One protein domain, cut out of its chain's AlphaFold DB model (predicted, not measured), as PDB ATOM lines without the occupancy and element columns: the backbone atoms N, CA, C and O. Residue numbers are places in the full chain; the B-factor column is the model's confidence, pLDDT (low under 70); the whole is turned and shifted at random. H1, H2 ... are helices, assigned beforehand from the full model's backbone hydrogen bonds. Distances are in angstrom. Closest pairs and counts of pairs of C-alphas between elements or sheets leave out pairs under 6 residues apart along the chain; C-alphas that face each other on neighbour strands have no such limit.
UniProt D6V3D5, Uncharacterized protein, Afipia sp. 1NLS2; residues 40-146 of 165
ATOM      1  N   SER A  40      32.377  28.051  35.615       94.81
ATOM      2  CA  SER A  40      32.652  29.376  36.166       94.81
ATOM      3  C   SER A  40      33.581  30.147  35.221       94.81
ATOM      4  O   SER A  40      34.350  29.546  34.469       94.81
ATOM      5  N   THR A  41      33.568  31.481  35.287       96.25
ATOM      6  CA  THR A  41      34.473  32.317  34.481       96.25
ATOM      7  C   THR A  41      35.942  31.956  34.706       96.25
ATOM      8  O   THR A  41      36.717  31.900  33.755       96.25
ATOM      9  N   ALA A  42      36.323  31.661  35.953       96.94
ATOM     10  CA  ALA A  42      37.687  31.265  36.286       96.94
ATOM     11  C   ALA A  42      38.074  29.924  35.650       96.94
ATOM     12  O   ALA A  42      39.146  29.817  35.060       96.94
ATOM     13  N   GLU A  43      37.181  28.935  35.708       97.44
ATOM     14  CA  GLU A  43      37.406  27.628  35.087       97.44
ATOM     15  C   GLU A  43      37.499  27.745  33.559       97.44
ATOM     16  O   GLU A  43      38.376  27.153  32.931       97.44
ATOM     17  N   LEU A  44      36.627  28.549  32.945       97.44
ATOM     18  CA  LEU A  44      36.675  28.800  31.509       97.44
ATOM     19  C   LEU A  44      37.980  29.497  31.099       97.44
ATOM     20  O   LEU A  44      38.616  29.081  30.130       97.44
ATOM     21  N   ALA A  45      38.405  30.515  31.848       98.12
ATOM     22  CA  ALA A  45      39.649  31.233  31.589       98.12
ATOM     23  C   ALA A  45      40.872  30.321  31.689       98.12
ATOM     24  O   ALA A  45      41.713  30.342  30.791       98.12
ATOM     25  N   PHE A  46      40.928  29.466  32.711       98.25
ATOM     26  CA  PHE A  46      41.979  28.463  32.859       98.25
ATOM     27  C   PHE A  46      42.020  27.491  31.668       98.25
ATOM     28  O   PHE A  46      43.085  27.214  31.111       98.25
ATOM     29  N   ARG A  47      40.861  27.005  31.204       98.38
ATOM     30  CA  ARG A  47      40.790  26.098  30.044       98.38
ATOM     31  C   ARG A  47      41.221  26.768  28.745       98.38
ATOM     32  O   ARG A  47      41.970  26.169  27.976       98.38
ATOM     33  N   ILE A  48      40.786  28.004  28.501       98.44
ATOM     34  CA  ILE A  48      41.218  28.782  27.331       98.44
ATOM     35  C   ILE A  48      42.719  29.070  27.396       98.44
ATOM     36  O   ILE A  48      43.421  28.885  26.402       98.44
ATOM     37  N   PHE A  49      43.229  29.435  28.571       98.56
ATOM     38  CA  PHE A  49      44.657  29.595  28.811       98.56
ATOM     39  C   PHE A  49      45.438  28.320  28.453       98.56
ATOM     40  O   PHE A  49      46.407  28.391  27.698       98.56
ATOM     41  N   ALA A  50      44.992  27.149  28.919       98.50
ATOM     42  CA  ALA A  50      45.632  25.871  28.612       98.50
ATOM     43  C   ALA A  50      45.624  25.561  27.104       98.50
ATOM     44  O   ALA A  50      46.644  25.152  26.546       98.50
ATOM     45  N   VAL A  51      44.499  25.819  26.429       98.06
ATOM     46  CA  VAL A  51      44.355  25.672  24.972       98.06
ATOM     47  C   VAL A  51      45.346  26.575  24.228       98.06
ATOM     48  O   VAL A  51      46.076  26.112  23.351       98.06
ATOM     49  N   PHE A  52      45.454  27.846  24.616       98.06
ATOM     50  CA  PHE A  52      46.417  28.775  24.020       98.06
ATOM     51  C   PHE A  52      47.866  28.379  24.293       98.06
ATOM     52  O   PHE A  52      48.711  28.480  23.402       98.06
ATOM     53  N   ARG A  53      48.157  27.883  25.499       97.94
ATOM     54  CA  ARG A  53      49.500  27.451  25.882       97.94
ATOM     55  C   ARG A  53      49.956  26.204  25.127       97.94
ATOM     56  O   ARG A  53      51.155  26.062  24.885       97.94
ATOM     57  N   GLY A  54      49.015  25.339  24.747       97.44
ATOM     58  CA  GLY A  54      49.256  24.138  23.948       97.44
ATOM     59  C   GLY A  54      49.462  24.399  22.452       97.44
ATOM     60  O   GLY A  54      50.018  23.547  21.763       97.44
ATOM     61  N   HIS A  55      49.061  25.562  21.932       97.50
ATOM     62  CA  HIS A  55      49.234  25.892  20.519       97.50
ATOM     63  C   HIS A  55      50.608  26.553  20.270       97.50
ATOM     64  O   HIS A  55      50.830  27.663  20.758       97.50
ATOM     65  N   PRO A  56      51.510  25.983  19.439       96.44
ATOM     66  CA  PRO A  56      52.891  26.470  19.299       96.44
ATOM     67  C   PRO A  56      53.008  27.959  18.934       96.44
ATOM     68  O   PRO A  56      53.693  28.722  19.610       96.44
ATOM     69  N   HIS A  57      52.285  28.396  17.897       96.50
ATOM     70  CA  HIS A  57      52.335  29.789  17.429       96.50
ATOM     71  C   HIS A  57      51.717  30.787  18.420       96.50
ATOM     72  O   HIS A  57      52.359  31.765  18.798       96.50
ATOM     73  N   ILE A  58      50.488  30.524  18.880       97.88
ATOM     74  CA  ILE A  58      49.779  31.369  19.854       97.88
ATOM     75  C   ILE A  58      50.583  31.486  21.151       97.88
ATOM     76  O   ILE A  58      50.788  32.594  21.642       97.88
ATOM     77  N   SER A  59      51.102  30.370  21.667       98.00
ATOM     78  CA  SER A  59      51.934  30.367  22.865       98.00
ATOM     79  C   SER A  59      53.170  31.256  22.706       98.00
ATOM     80  O   SER A  59      53.496  32.014  23.618       98.00
ATOM     81  N   ASN A  60      53.855  31.216  21.561       98.12
ATOM     82  CA  ASN A  60      55.011  32.084  21.324       98.12
ATOM     83  C   ASN A  60      54.613  33.564  21.329       98.12
ATOM     84  O   ASN A  60      55.244  34.371  22.008       98.12
ATOM     85  N   VAL A  61      53.528  33.927  20.641       97.81
ATOM     86  CA  VAL A  61      53.058  35.320  20.606       97.81
ATOM     87  C   VAL A  61      52.658  35.807  21.996       97.81
ATOM     88  O   VAL A  61      53.103  36.877  22.409       97.81
ATOM     89  N   LEU A  62      51.890  35.011  22.746       98.06
ATOM     90  CA  LEU A  62      51.513  35.344  24.119       98.06
ATOM     91  C   LEU A  62      52.741  35.479  25.024       98.06
ATOM     92  O   LEU A  62      52.790  36.409  25.827       98.06
ATOM     93  N   THR A  63      53.763  34.635  24.846       98.31
ATOM     94  CA  THR A  63      55.054  34.778  25.545       98.31
ATOM     95  C   THR A  63      55.673  36.144  25.260       98.31
ATOM     96  O   THR A  63      56.096  36.828  26.187       98.31
ATOM     97  N   HIS A  64      55.703  36.575  23.999       97.81
ATOM     98  CA  HIS A  64      56.312  37.850  23.626       97.81
ATOM     99  C   HIS A  64      55.538  39.055  24.167       97.81
ATOM    100  O   HIS A  64      56.137  39.915  24.815       97.81
ATOM    101  N   ILE A  65      54.218  39.115  23.963       97.12
ATOM    102  CA  ILE A  65      53.425  40.288  24.373       97.12
ATOM    103  C   ILE A  65      53.273  40.396  25.896       97.12
ATOM    104  O   ILE A  65      53.129  41.500  26.415       97.12
ATOM    105  N   SER A  66      53.340  39.272  26.617       97.69
ATOM    106  CA  SER A  66      53.289  39.243  28.086       97.69
ATOM    107  C   SER A  66      54.665  39.279  28.750       97.69
ATOM    108  O   SER A  66      54.741  39.277  29.977       97.69
ATOM    109  N   ARG A  67      55.762  39.270  27.975       97.69
ATOM    110  CA  ARG A  67      57.135  39.086  28.488       97.69
ATOM    111  C   ARG A  67      57.261  37.835  29.371       97.69
ATOM    112  O   ARG A  67      57.864  37.872  30.438       97.69
ATOM    113  N   ALA A  68      56.649  36.741  28.921       97.31
ATOM    114  CA  ALA A  68      56.534  35.459  29.610       97.31
ATOM    115  C   ALA A  68      55.783  35.494  30.959       97.31
ATOM    116  O   ALA A  68      55.835  34.519  31.712       97.31
ATOM    117  N   ASN A  69      55.044  36.568  31.268       98.19
ATOM    118  CA  ASN A  69      54.223  36.648  32.474       98.19
ATOM    119  C   ASN A  69      52.884  35.911  32.296       98.19
ATOM    120  O   ASN A  69      51.827  36.508  32.089       98.19
ATOM    121  N   TRP A  70      52.932  34.585  32.392       98.00
ATOM    122  CA  TRP A  70      51.773  33.722  32.162       98.00
ATOM    123  C   TRP A  70      50.659  33.865  33.196       98.00
ATOM    124  O   TRP A  70      49.490  33.798  32.830       98.00
ATOM    125  N   ALA A  71      51.004  34.137  34.456       97.88
ATOM    126  CA  ALA A  71      50.010  34.407  35.493       97.88
ATOM    127  C   ALA A  71      49.194  35.671  35.175       97.88
ATOM    128  O   ALA A  71      48.001  35.744  35.469       97.88
ATOM    129  N   GLN A  72      49.825  36.669  34.547       98.31
ATOM    130  CA  GLN A  72      49.114  37.846  34.068       98.31
ATOM    131  C   GLN A  72      48.223  37.506  32.871       98.31
ATOM    132  O   GLN A  72      47.072  37.916  32.870       98.31
ATOM    133  N   VAL A  73      48.698  36.715  31.902       98.50
ATOM    134  CA  VAL A  73      47.870  36.276  30.759       98.50
ATOM    135  C   VAL A  73      46.586  35.591  31.230       98.50
ATOM    136  O   VAL A  73      45.507  35.952  30.772       98.50
ATOM    137  N   GLU A  74      46.681  34.644  32.163       98.56
ATOM    138  CA  GLU A  74      45.508  33.952  32.709       98.56
ATOM    139  C   GLU A  74      44.544  34.915  33.422       98.56
ATOM    140  O   GLU A  74      43.330  34.849  33.222       98.56
ATOM    141  N   ARG A  75      45.074  35.866  34.202       98.31
ATOM    142  CA  ARG A  75      44.265  36.907  34.852       98.31
ATOM    143  C   ARG A  75      43.541  37.791  33.839       98.31
ATOM    144  O   ARG A  75      42.354  38.053  34.014       98.31
ATOM    145  N   GLU A  76      44.232  38.251  32.797       98.44
ATOM    146  CA  GLU A  76      43.607  39.069  31.754       98.44
ATOM    147  C   GLU A  76      42.539  38.265  30.997       98.44
ATOM    148  O   GLU A  76      41.477  38.805  30.711       98.44
ATOM    149  N   LEU A  77      42.758  36.968  30.741       98.56
ATOM    150  CA  LEU A  77      41.734  36.094  30.156       98.56
ATOM    151  C   LEU A  77      40.500  35.977  31.056       98.56
ATOM    152  O   LEU A  77      39.384  36.037  30.553       98.56
ATOM    153  N   ASN A  78      40.673  35.863  32.373       98.31
ATOM    154  CA  ASN A  78      39.552  35.862  33.318       98.31
ATOM    155  C   ASN A  78      38.734  37.159  33.234       98.31
ATOM    156  O   ASN A  78      37.508  37.109  33.176       98.31
ATOM    157  N   ILE A  79      39.412  38.307  33.145       98.25
ATOM    158  CA  ILE A  79      38.764  39.613  32.982       98.25
ATOM    159  C   ILE A  79      38.021  39.688  31.642       98.25
ATOM    160  O   ILE A  79      36.851  40.059  31.625       98.25
ATOM    161  N   ILE A  80      38.667  39.311  30.535       98.38
ATOM    162  CA  ILE A  80      38.092  39.362  29.177       98.38
ATOM    163  C   ILE A  80      36.876  38.441  29.042       98.38
ATOM    164  O   ILE A  80      35.928  38.777  28.345       98.38
ATOM    165  N   LEU A  81      36.901  37.270  29.682       97.75
ATOM    166  CA  LEU A  81      35.833  36.275  29.575       97.75
ATOM    167  C   LEU A  81      34.719  36.485  30.610       97.75
ATOM    168  O   LEU A  81      33.746  35.733  30.609       97.75
ATOM    169  N   ASN A  82      34.843  37.471  31.502       96.69
ATOM    170  CA  ASN A  82      33.787  37.820  32.440       96.69
ATOM    171  C   ASN A  82      32.721  38.686  31.740       96.69
ATOM    172  O   ASN A  82      33.008  39.845  31.444       96.69
ATOM    173  N   PRO A  83      31.468  38.211  31.575       94.12
ATOM    174  CA  PRO A  83      30.427  38.949  30.857       94.12
ATOM    175  C   PRO A  83      30.071  40.317  31.456       94.12
ATOM    176  O   PRO A  83      29.430  41.125  30.788       94.12
ATOM    177  N   THR A  84      30.440  40.579  32.716       94.44
ATOM    178  CA  THR A  84      30.206  41.874  33.374       94.44
ATOM    179  C   THR A  84      31.326  42.886  33.130       94.44
ATOM    180  O   THR A  84      31.207  44.036  33.554       94.44
ATOM    181  N   THR A  85      32.439  42.475  32.520       95.06
ATOM    182  CA  THR A  85      33.558  43.369  32.218       95.06
ATOM    183  C   THR A  85      33.137  44.387  31.168       95.06
ATOM    184  O   THR A  85      32.580  44.045  30.130       95.06
ATOM    185  N   THR A  86      33.422  45.657  31.437       88.62
ATOM    186  CA  THR A  86      33.179  46.765  30.510       88.62
ATOM    187  C   THR A  86      34.383  47.695  30.550       88.62
ATOM    188  O   THR A  86      34.855  48.043  31.633       88.62
ATOM    189  N   GLY A  87      34.908  48.072  29.382       83.12
ATOM    190  CA  GLY A  87      36.068  48.953  29.266       83.12
ATOM    191  C   GLY A  87      37.244  48.625  30.202       83.12
ATOM    192  O   GLY A  87      37.477  47.486  30.595       83.12
ATOM    193  N   GLY A  88      38.047  49.646  30.524       86.94
ATOM    194  CA  GLY A  88      39.069  49.568  31.582       86.94
ATOM    195  C   GLY A  88      40.211  48.565  31.371       86.94
ATOM    196  O   GLY A  88      41.024  48.382  32.272       86.94
ATOM    197  N   LEU A  89      40.303  47.935  30.197       95.62
ATOM    198  CA  LEU A  89      41.265  46.868  29.935       95.62
ATOM    199  C   LEU A  89      42.713  47.364  30.011       95.62
ATOM    200  O   LEU A  89      43.044  48.451  29.510       95.62
ATOM    201  N   SER A  90      43.577  46.528  30.591       96.81
ATOM    202  CA  SER A  90      45.030  46.710  30.577       96.81
ATOM    203  C   SER A  90      45.575  46.679  29.143       96.81
ATOM    204  O   SER A  90      44.916  46.187  28.227       96.81
ATOM    205  N   SER A  91      46.796  47.169  28.916       96.75
ATOM    206  CA  SER A  91      47.427  47.085  27.587       96.75
ATOM    207  C   SER A  91      47.563  45.640  27.094       96.75
ATOM    208  O   SER A  91      47.346  45.372  25.915       96.75
ATOM    209  N   LEU A  92      47.862  44.700  27.996       98.12
ATOM    210  CA  LEU A  92      47.934  43.283  27.662       98.12
ATOM    211  C   LEU A  92      46.556  42.724  27.291       98.12
ATOM    212  O   LEU A  92      46.446  42.064  26.261       98.12
ATOM    213  N   ALA A  93      45.509  43.020  28.069       98.00
ATOM    214  CA  ALA A  93      44.153  42.588  27.737       98.00
ATOM    215  C   ALA A  93      43.695  43.133  26.380       98.00
ATOM    216  O   ALA A  93      43.146  42.380  25.582       98.00
ATOM    217  N   ARG A  94      43.985  44.403  26.074       97.88
ATOM    218  CA  ARG A  94      43.684  44.994  24.758       97.88
ATOM    219  C   ARG A  94      44.372  44.245  23.623       97.88
ATOM    220  O   ARG A  94      43.718  43.918  22.641       97.88
ATOM    221  N   ASN A  95      45.655  43.920  23.778       97.50
ATOM    222  CA  ASN A  95      46.390  43.140  22.780       97.50
ATOM    223  C   ASN A  95      45.802  41.732  22.603       97.50
ATOM    224  O   ASN A  95      45.738  41.229  21.486       97.50
ATOM    225  N   ILE A  96      45.369  41.084  23.689       98.19
ATOM    226  CA  ILE A  96      44.730  39.762  23.623       98.19
ATOM    227  C   ILE A  96      43.375  39.852  22.903       98.19
ATOM    228  O   ILE A  96      43.108  39.028  22.034       98.19
ATOM    229  N   VAL A  97      42.555  40.863  23.211       98.06
ATOM    230  CA  VAL A  97      41.271  41.112  22.532       98.06
ATOM    231  C   VAL A  97      41.475  41.414  21.043       98.06
ATOM    232  O   VAL A  97      40.775  40.847  20.209       98.06
ATOM    233  N   ASP A  98      42.473  42.226  20.679       97.25
ATOM    234  CA  ASP A  98      42.816  42.487  19.273       97.25
ATOM    235  C   ASP A  98      43.152  41.189  18.524       97.25
ATOM    236  O   ASP A  98      42.594  40.920  17.458       97.25
ATOM    237  N   LEU A  99      43.977  40.320  19.123       97.38
ATOM    238  CA  LEU A  99      44.293  39.012  18.548       97.38
ATOM    239  C   LEU A  99      43.055  38.113  18.397       97.38
ATOM    240  O   LEU A  99      43.001  37.319  17.456       97.38
ATOM    241  N   MET A 100      42.087  38.211  19.312       97.94
ATOM    242  CA  MET A 100      40.845  37.431  19.275       97.94
ATOM    243  C   MET A 100      39.868  37.912  18.201       97.94
ATOM    244  O   MET A 100      39.110  37.090  17.696       97.94
ATOM    245  N   CYS A 101      39.876  39.197  17.833       97.44
ATOM    246  CA  CYS A 101      38.799  39.786  17.030       97.44
ATOM    247  C   CYS A 101      39.240  40.341  15.674       97.44
ATOM    248  O   CYS A 101      38.525  40.157  14.684       97.44
ATOM    249  N   ALA A 102      40.393  41.009  15.611       94.50
ATOM    250  CA  ALA A 102      40.726  41.909  14.510       94.50
ATOM    251  C   ALA A 102      41.271  41.213  13.256       94.50
ATOM    252  O   ALA A 102      41.380  41.835  12.200       94.50
ATOM    253  N   GLU A 103      41.678  39.944  13.367       95.62
ATOM    254  CA  GLU A 103      42.268  39.160  12.266       95.62
ATOM    255  C   GLU A 103      43.484  39.844  11.606       95.62
ATOM    256  O   GLU A 103      43.842  39.575  10.454       95.62
ATOM    257  N   ARG A 104      44.155  40.725  12.358       92.19
ATOM    258  CA  ARG A 104      45.339  41.454  11.909       92.19
ATOM    259  C   ARG A 104      46.563  40.533  11.936       92.19
ATOM    260  O   ARG A 104      46.851  39.839  12.913       92.19
ATOM    261  N   GLY A 105      47.297  40.520  10.823       94.31
ATOM    262  CA  GLY A 105      48.470  39.662  10.639       94.31
ATOM    263  C   GLY A 105      48.158  38.158  10.630       94.31
ATOM    264  O   GLY A 105      47.008  37.725  10.616       94.31
ATOM    265  N   VAL A 106      49.210  37.336  10.609       94.81
ATOM    266  CA  VAL A 106      49.077  35.865  10.588       94.81
ATOM    267  C   VAL A 106      48.492  35.346  11.900       94.81
ATOM    268  O   VAL A 106      47.627  34.477  11.888       94.81
ATOM    269  N   THR A 107      48.923  35.898  13.036       93.88
ATOM    270  CA  THR A 107      48.456  35.437  14.348       93.88
ATOM    271  C   THR A 107      46.968  35.686  14.546       93.88
ATOM    272  O   THR A 107      46.291  34.762  14.977       93.88
ATOM    273  N   GLY A 108      46.439  36.870  14.211       94.88
ATOM    274  CA  GLY A 108      45.008  37.149  14.367       94.88
ATOM    275  C   GLY A 108      44.138  36.200  13.536       94.88
ATOM    276  O   GLY A 108      43.176  35.635  14.049       94.88
ATOM    277  N   LYS A 109      44.539  35.936  12.283       97.12
ATOM    278  CA  LYS A 109      43.859  34.982  11.381       97.12
ATOM    279  C   LYS A 109      43.863  33.539  11.889       97.12
ATOM    280  O   LYS A 109      43.004  32.757  11.500       97.12
ATOM    281  N   ILE A 110      44.830  33.174  12.730       97.12
ATOM    282  CA  ILE A 110      44.884  31.861  13.387       97.12
ATOM    283  C   ILE A 110      44.077  31.884  14.686       97.12
ATOM    284  O   ILE A 110      43.292  30.974  14.947       97.12
ATOM    285  N   LEU A 111      44.280  32.908  15.515       97.75
ATOM    286  CA  LEU A 111      43.792  32.924  16.887       97.75
ATOM    287  C   LEU A 111      42.274  33.051  16.949       97.75
ATOM    288  O   LEU A 111      41.669  32.309  17.715       97.75
ATOM    289  N   LYS A 112      41.648  33.908  16.135       97.69
ATOM    290  CA  LYS A 112      40.186  34.074  16.132       97.69
ATOM    291  C   LYS A 112      39.424  32.769  15.860       97.69
ATOM    292  O   LYS A 112      38.677  32.338  16.741       97.69
ATOM    293  N   PRO A 113      39.621  32.064  14.725       97.44
ATOM    294  CA  PRO A 113      38.906  30.809  14.487       97.44
ATOM    295  C   PRO A 113      39.273  29.728  15.513       97.44
ATOM    296  O   PRO A 113      38.414  28.938  15.903       97.44
ATOM    297  N   TYR A 114      40.518  29.710  16.004       98.00
ATOM    298  CA  TYR A 114      40.932  28.775  17.050       98.00
ATOM    299  C   TYR A 114      40.218  29.031  18.385       98.00
ATOM    300  O   TYR A 114      39.750  28.090  19.024       98.00
ATOM    301  N   PHE A 115      40.080  30.296  18.783       98.19
ATOM    302  CA  PHE A 115      39.348  30.722  19.974       98.19
ATOM    303  C   PHE A 115      37.859  30.374  19.871       98.19
ATOM    304  O   PHE A 115      37.316  29.761  20.789       98.19
ATOM    305  N   HIS A 116      37.219  30.657  18.734       98.00
ATOM    306  CA  HIS A 116      35.811  30.310  18.506       98.00
ATOM    307  C   HIS A 116      35.600  28.792  18.597       98.00
ATOM    308  O   HIS A 116      34.715  28.320  19.312       98.00
ATOM    309  N   ALA A 117      36.469  28.008  17.949       97.19
ATOM    310  CA  ALA A 117      36.425  26.551  18.015       97.19
ATOM    311  C   ALA A 117      36.737  26.002  19.420       97.19
ATOM    312  O   ALA A 117      36.306  24.900  19.761       97.19
ATOM    313  N   ALA A 118      37.516  26.716  20.237       97.25
ATOM    314  CA  ALA A 118      37.745  26.359  21.633       97.25
ATOM    315  C   ALA A 118      36.478  26.580  22.468       97.25
ATOM    316  O   ALA A 118      36.058  25.659  23.167       97.25
ATOM    317  N   LEU A 119      35.826  27.739  22.335       97.06
ATOM    318  CA  LEU A 119      34.579  28.041  23.041       97.06
ATOM    319  C   LEU A 119      33.467  27.051  22.699       97.06
ATOM    320  O   LEU A 119      32.867  26.491  23.607       97.06
ATOM    321  N   GLN A 120      33.257  26.749  21.417       95.88
ATOM    322  CA  GLN A 120      32.241  25.782  20.976       95.88
ATOM    323  C   GLN A 120      32.469  24.354  21.497       95.88
ATOM    324  O   GLN A 120      31.541  23.553  21.536       95.88
ATOM    325  N   ARG A 121      33.707  24.003  21.866       95.31
ATOM    326  CA  ARG A 121      34.035  22.695  22.451       95.31
ATOM    327  C   ARG A 121      33.870  22.681  23.967       95.31
ATOM    328  O   ARG A 121      33.614  21.628  24.541       95.31
ATOM    329  N   LEU A 122      34.099  23.824  24.608       94.94
ATOM    330  CA  LEU A 122      34.051  23.975  26.060       94.94
ATOM    331  C   LEU A 122      32.649  24.317  26.573       94.94
ATOM    332  O   LEU A 122      32.343  24.011  27.722       94.94
ATOM    333  N   LEU A 123      31.828  24.946  25.736       94.56
ATOM    334  CA  LEU A 123      30.517  25.493  26.063       94.56
ATOM    335  C   LEU A 123      29.450  24.970  25.093       94.56
ATOM    336  O   LEU A 123      29.765  24.456  24.019       94.56
ATOM    337  N   GLY A 124      28.176  25.143  25.453       90.25
ATOM    338  CA  GLY A 124      27.074  24.988  24.500       90.25
ATOM    339  C   GLY A 124      27.100  26.075  23.411       90.25
ATOM    340  O   GLY A 124      27.720  27.124  23.614       90.25
ATOM    341  N   PRO A 125      26.424  25.866  22.265       91.25
ATOM    342  CA  PRO A 125      26.453  26.800  21.136       91.25
ATOM    343  C   PRO A 125      26.001  28.216  21.522       91.25
ATOM    344  O   PRO A 125      26.684  29.180  21.183       91.25
ATOM    345  N   ASP A 126      24.924  28.336  22.302       94.31
ATOM    346  CA  ASP A 126      24.368  29.632  22.710       94.31
ATOM    347  C   ASP A 126      25.308  30.396  23.656       94.31
ATOM    348  O   ASP A 126      25.510  31.603  23.515       94.31
ATOM    349  N   GLU A 127      25.924  29.690  24.610       94.62
ATOM    350  CA  GLU A 127      26.873  30.284  25.559       94.62
ATOM    351  C   GLU A 127      28.169  30.712  24.865       94.62
ATOM    352  O   GLU A 127      28.694  31.792  25.143       94.62
ATOM    353  N   ALA A 128      28.666  29.890  23.935       96.62
ATOM    354  CA  ALA A 128      29.828  30.225  23.125       96.62
ATOM    355  C   ALA A 128      29.566  31.483  22.289       96.62
ATOM    356  O   ALA A 128      30.390  32.395  22.279       96.62
ATOM    357  N   GLU A 129      28.411  31.564  21.627       97.31
ATOM    358  CA  GLU A 129      28.046  32.719  20.808       97.31
ATOM    359  C   GLU A 129      27.847  33.983  21.653       97.31
ATOM    360  O   GLU A 129      28.303  35.064  21.278       97.31
ATOM    361  N   GLN A 130      27.221  33.864  22.830       97.00
ATOM    362  CA  GLN A 130      27.090  34.982  23.761       97.00
ATOM    363  C   GLN A 130      28.458  35.530  24.177       97.00
ATOM    364  O   GLN A 130      28.637  36.748  24.224       97.00
ATOM    365  N   LEU A 131      29.421  34.651  24.451       97.56
ATOM    366  CA  LEU A 131      30.753  35.069  24.861       97.56
ATOM    367  C   LEU A 131      31.577  35.638  23.702       97.56
ATOM    368  O   LEU A 131      32.294  36.614  23.900       97.56
ATOM    369  N   ILE A 132      31.432  35.095  22.490       98.25
ATOM    370  CA  ILE A 132      32.020  35.679  21.277       98.25
ATOM    371  C   ILE A 132      31.527  37.118  21.104       98.25
ATOM    372  O   ILE A 132      32.345  38.032  21.039       98.25
ATOM    373  N   ARG A 133      30.205  37.337  21.144       98.12
ATOM    374  CA  ARG A 133      29.617  38.684  21.041       98.12
ATOM    375  C   ARG A 133      30.120  39.626  22.130       98.12
ATOM    376  O   ARG A 133      30.327  40.806  21.870       98.12
ATOM    377  N   HIS A 134      30.313  39.123  23.348       98.00
ATOM    378  CA  HIS A 134      30.874  39.913  24.441       98.00
ATOM    379  C   HIS A 134      32.303  40.384  24.135       98.00
ATOM    380  O   HIS A 134      32.590  41.575  24.243       98.00
ATOM    381  N   VAL A 135      33.188  39.478  23.711       98.00
ATOM    382  CA  VAL A 135      34.583  39.824  23.386       98.00
ATOM    383  C   VAL A 135      34.652  40.754  22.168       98.00
ATOM    384  O   VAL A 135      35.428  41.707  22.166       98.00
ATOM    385  N   GLU A 136      33.790  40.552  21.170       97.81
ATOM    386  CA  GLU A 136      33.651  41.466  20.029       97.81
ATOM    387  C   GLU A 136      33.158  42.855  20.456       97.81
ATOM    388  O   GLU A 136      33.665  43.861  19.963       97.81
ATOM    389  N   ALA A 137      32.228  42.946  21.411       97.38
ATOM    390  CA  ALA A 137      31.787  44.228  21.954       97.38
ATOM    391  C   ALA A 137      32.924  44.963  22.682       97.38
ATOM    392  O   ALA A 137      33.088  46.168  22.485       97.38
ATOM    393  N   LEU A 138      33.749  44.248  23.460       97.56
ATOM    394  CA  LEU A 138      34.962  44.821  24.057       97.56
ATOM    395  C   LEU A 138      35.906  45.355  22.975       97.56
ATOM    396  O   LEU A 138      36.414  46.466  23.103       97.56
ATOM    397  N   PHE A 139      36.121  44.593  21.900       97.19
ATOM    398  CA  PHE A 139      36.956  45.019  20.778       97.19
ATOM    399  C   PHE A 139      36.430  46.298  20.112       97.19
ATOM    400  O   PHE A 139      37.188  47.248  19.930       97.19
ATOM    401  N   LEU A 140      35.132  46.364  19.809       95.81
ATOM    402  CA  LEU A 140      34.516  47.549  19.206       95.81
ATOM    403  C   LEU A 140      34.629  48.783  20.110       95.81
ATOM    404  O   LEU A 140      34.878  49.883  19.620       95.81
ATOM    405  N   GLU A 141      34.498  48.613  21.428       94.62
ATOM    406  CA  GLU A 141      34.707  49.700  22.389       94.62
ATOM    407  C   GLU A 141      36.157  50.221  22.357       94.62
ATOM    408  O   GLU A 141      36.393  51.426  22.495       94.62
ATOM    409  N   LEU A 142      37.136  49.328  22.167       94.25
ATOM    410  CA  LEU A 142      38.546  49.698  22.036       94.25
ATOM    411  C   LEU A 142      38.821  50.463  20.739       94.25
ATOM    412  O   LEU A 142      39.467  51.509  20.809       94.25
ATOM    413  N   GLU A 143      38.318  49.986  19.598       94.12
ATOM    414  CA  GLU A 143      38.479  50.675  18.307       94.12
ATOM    415  C   GLU A 143      37.811  52.056  18.354       94.12
ATOM    416  O   GLU A 143      38.439  53.059  18.022       94.12
ATOM    417  N   TRP A 144      36.590  52.146  18.896       92.06
ATOM    418  CA  TRP A 144      35.888  53.423  19.045       92.06
ATOM    419  C   TRP A 144      36.707  54.453  19.828       92.06
ATOM    420  O   TRP A 144      36.796  55.617  19.436       92.06
ATOM    421  N   LYS A 145      37.326  54.030  20.938       89.81
ATOM    422  CA  LYS A 145      38.179  54.891  21.772       89.81
ATOM    423  C   LYS A 145      39.503  55.253  21.102       89.81
ATOM    424  O   LYS A 145      40.051  56.307  21.417       89.81
ATOM    425  N   ALA A 146      40.029  54.392  20.233       88.50
ATOM    426  CA  ALA A 146      41.229  54.680  19.456       88.50
ATOM    427  C   ALA A 146      40.953  55.734  18.370       88.50
ATOM    428  O   ALA A 146      41.769  56.636  18.189       88.50
TER     429      ALA A 146
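What this domain is: This is residues 40 to 146 of the 165 residues of an uncharacterized protein of Afipia sp. 1NLS2 (UniProt D6V3D5). Six crossed helices make a rounded cluster: H4 is nearest the middle, with H3, H5 and H6 packed round it; H1 packs on H3 and H5, and H2 and H6 take opposite sides. The 107 printed residues include six named helices, H1 to H6, and no named strand: all helix. The whole is compact, with a radius of gyration of the C-alphas of 12.6 A and spans of 32 by 32 by 25 A.

Where its parts are: Find C-alpha 41 at (34.473, 32.317, 34.481); from there H1 runs to residue 54. Next come H2, residues 56 to 65, H3, 70 to 80, and H4, 91 to 101. H5, residues 105 to 122, runs 26.3 A; H6, 125 to 146, runs 31.6 A to (41.229, 54.680, 19.456).

How they stand to each other: Start at the hub, H5, which touches H1, H2, H4 and H6. Its residues 107 to 115 touch H4, about perpendicular at 79 degrees; look at C-alphas 108 and 99, the closest, 4.6 A apart. H5 and H6 form a hairpin, closest at C-alphas 119 and 128, 5.2 A. H1 touches H3, closest at C-alphas 45 and 78, 4.9 A. O i to N i+4 pairs are within hydrogen-bond range throughout H1, H2, H3, H4 and H6, and 13 of 14 in H5.

The domain as a whole: C-alphas 67 and 126 are farthest apart, 34.6 A. The printed part has no cut, no link is long, and no printed residue is under pLDDT 70.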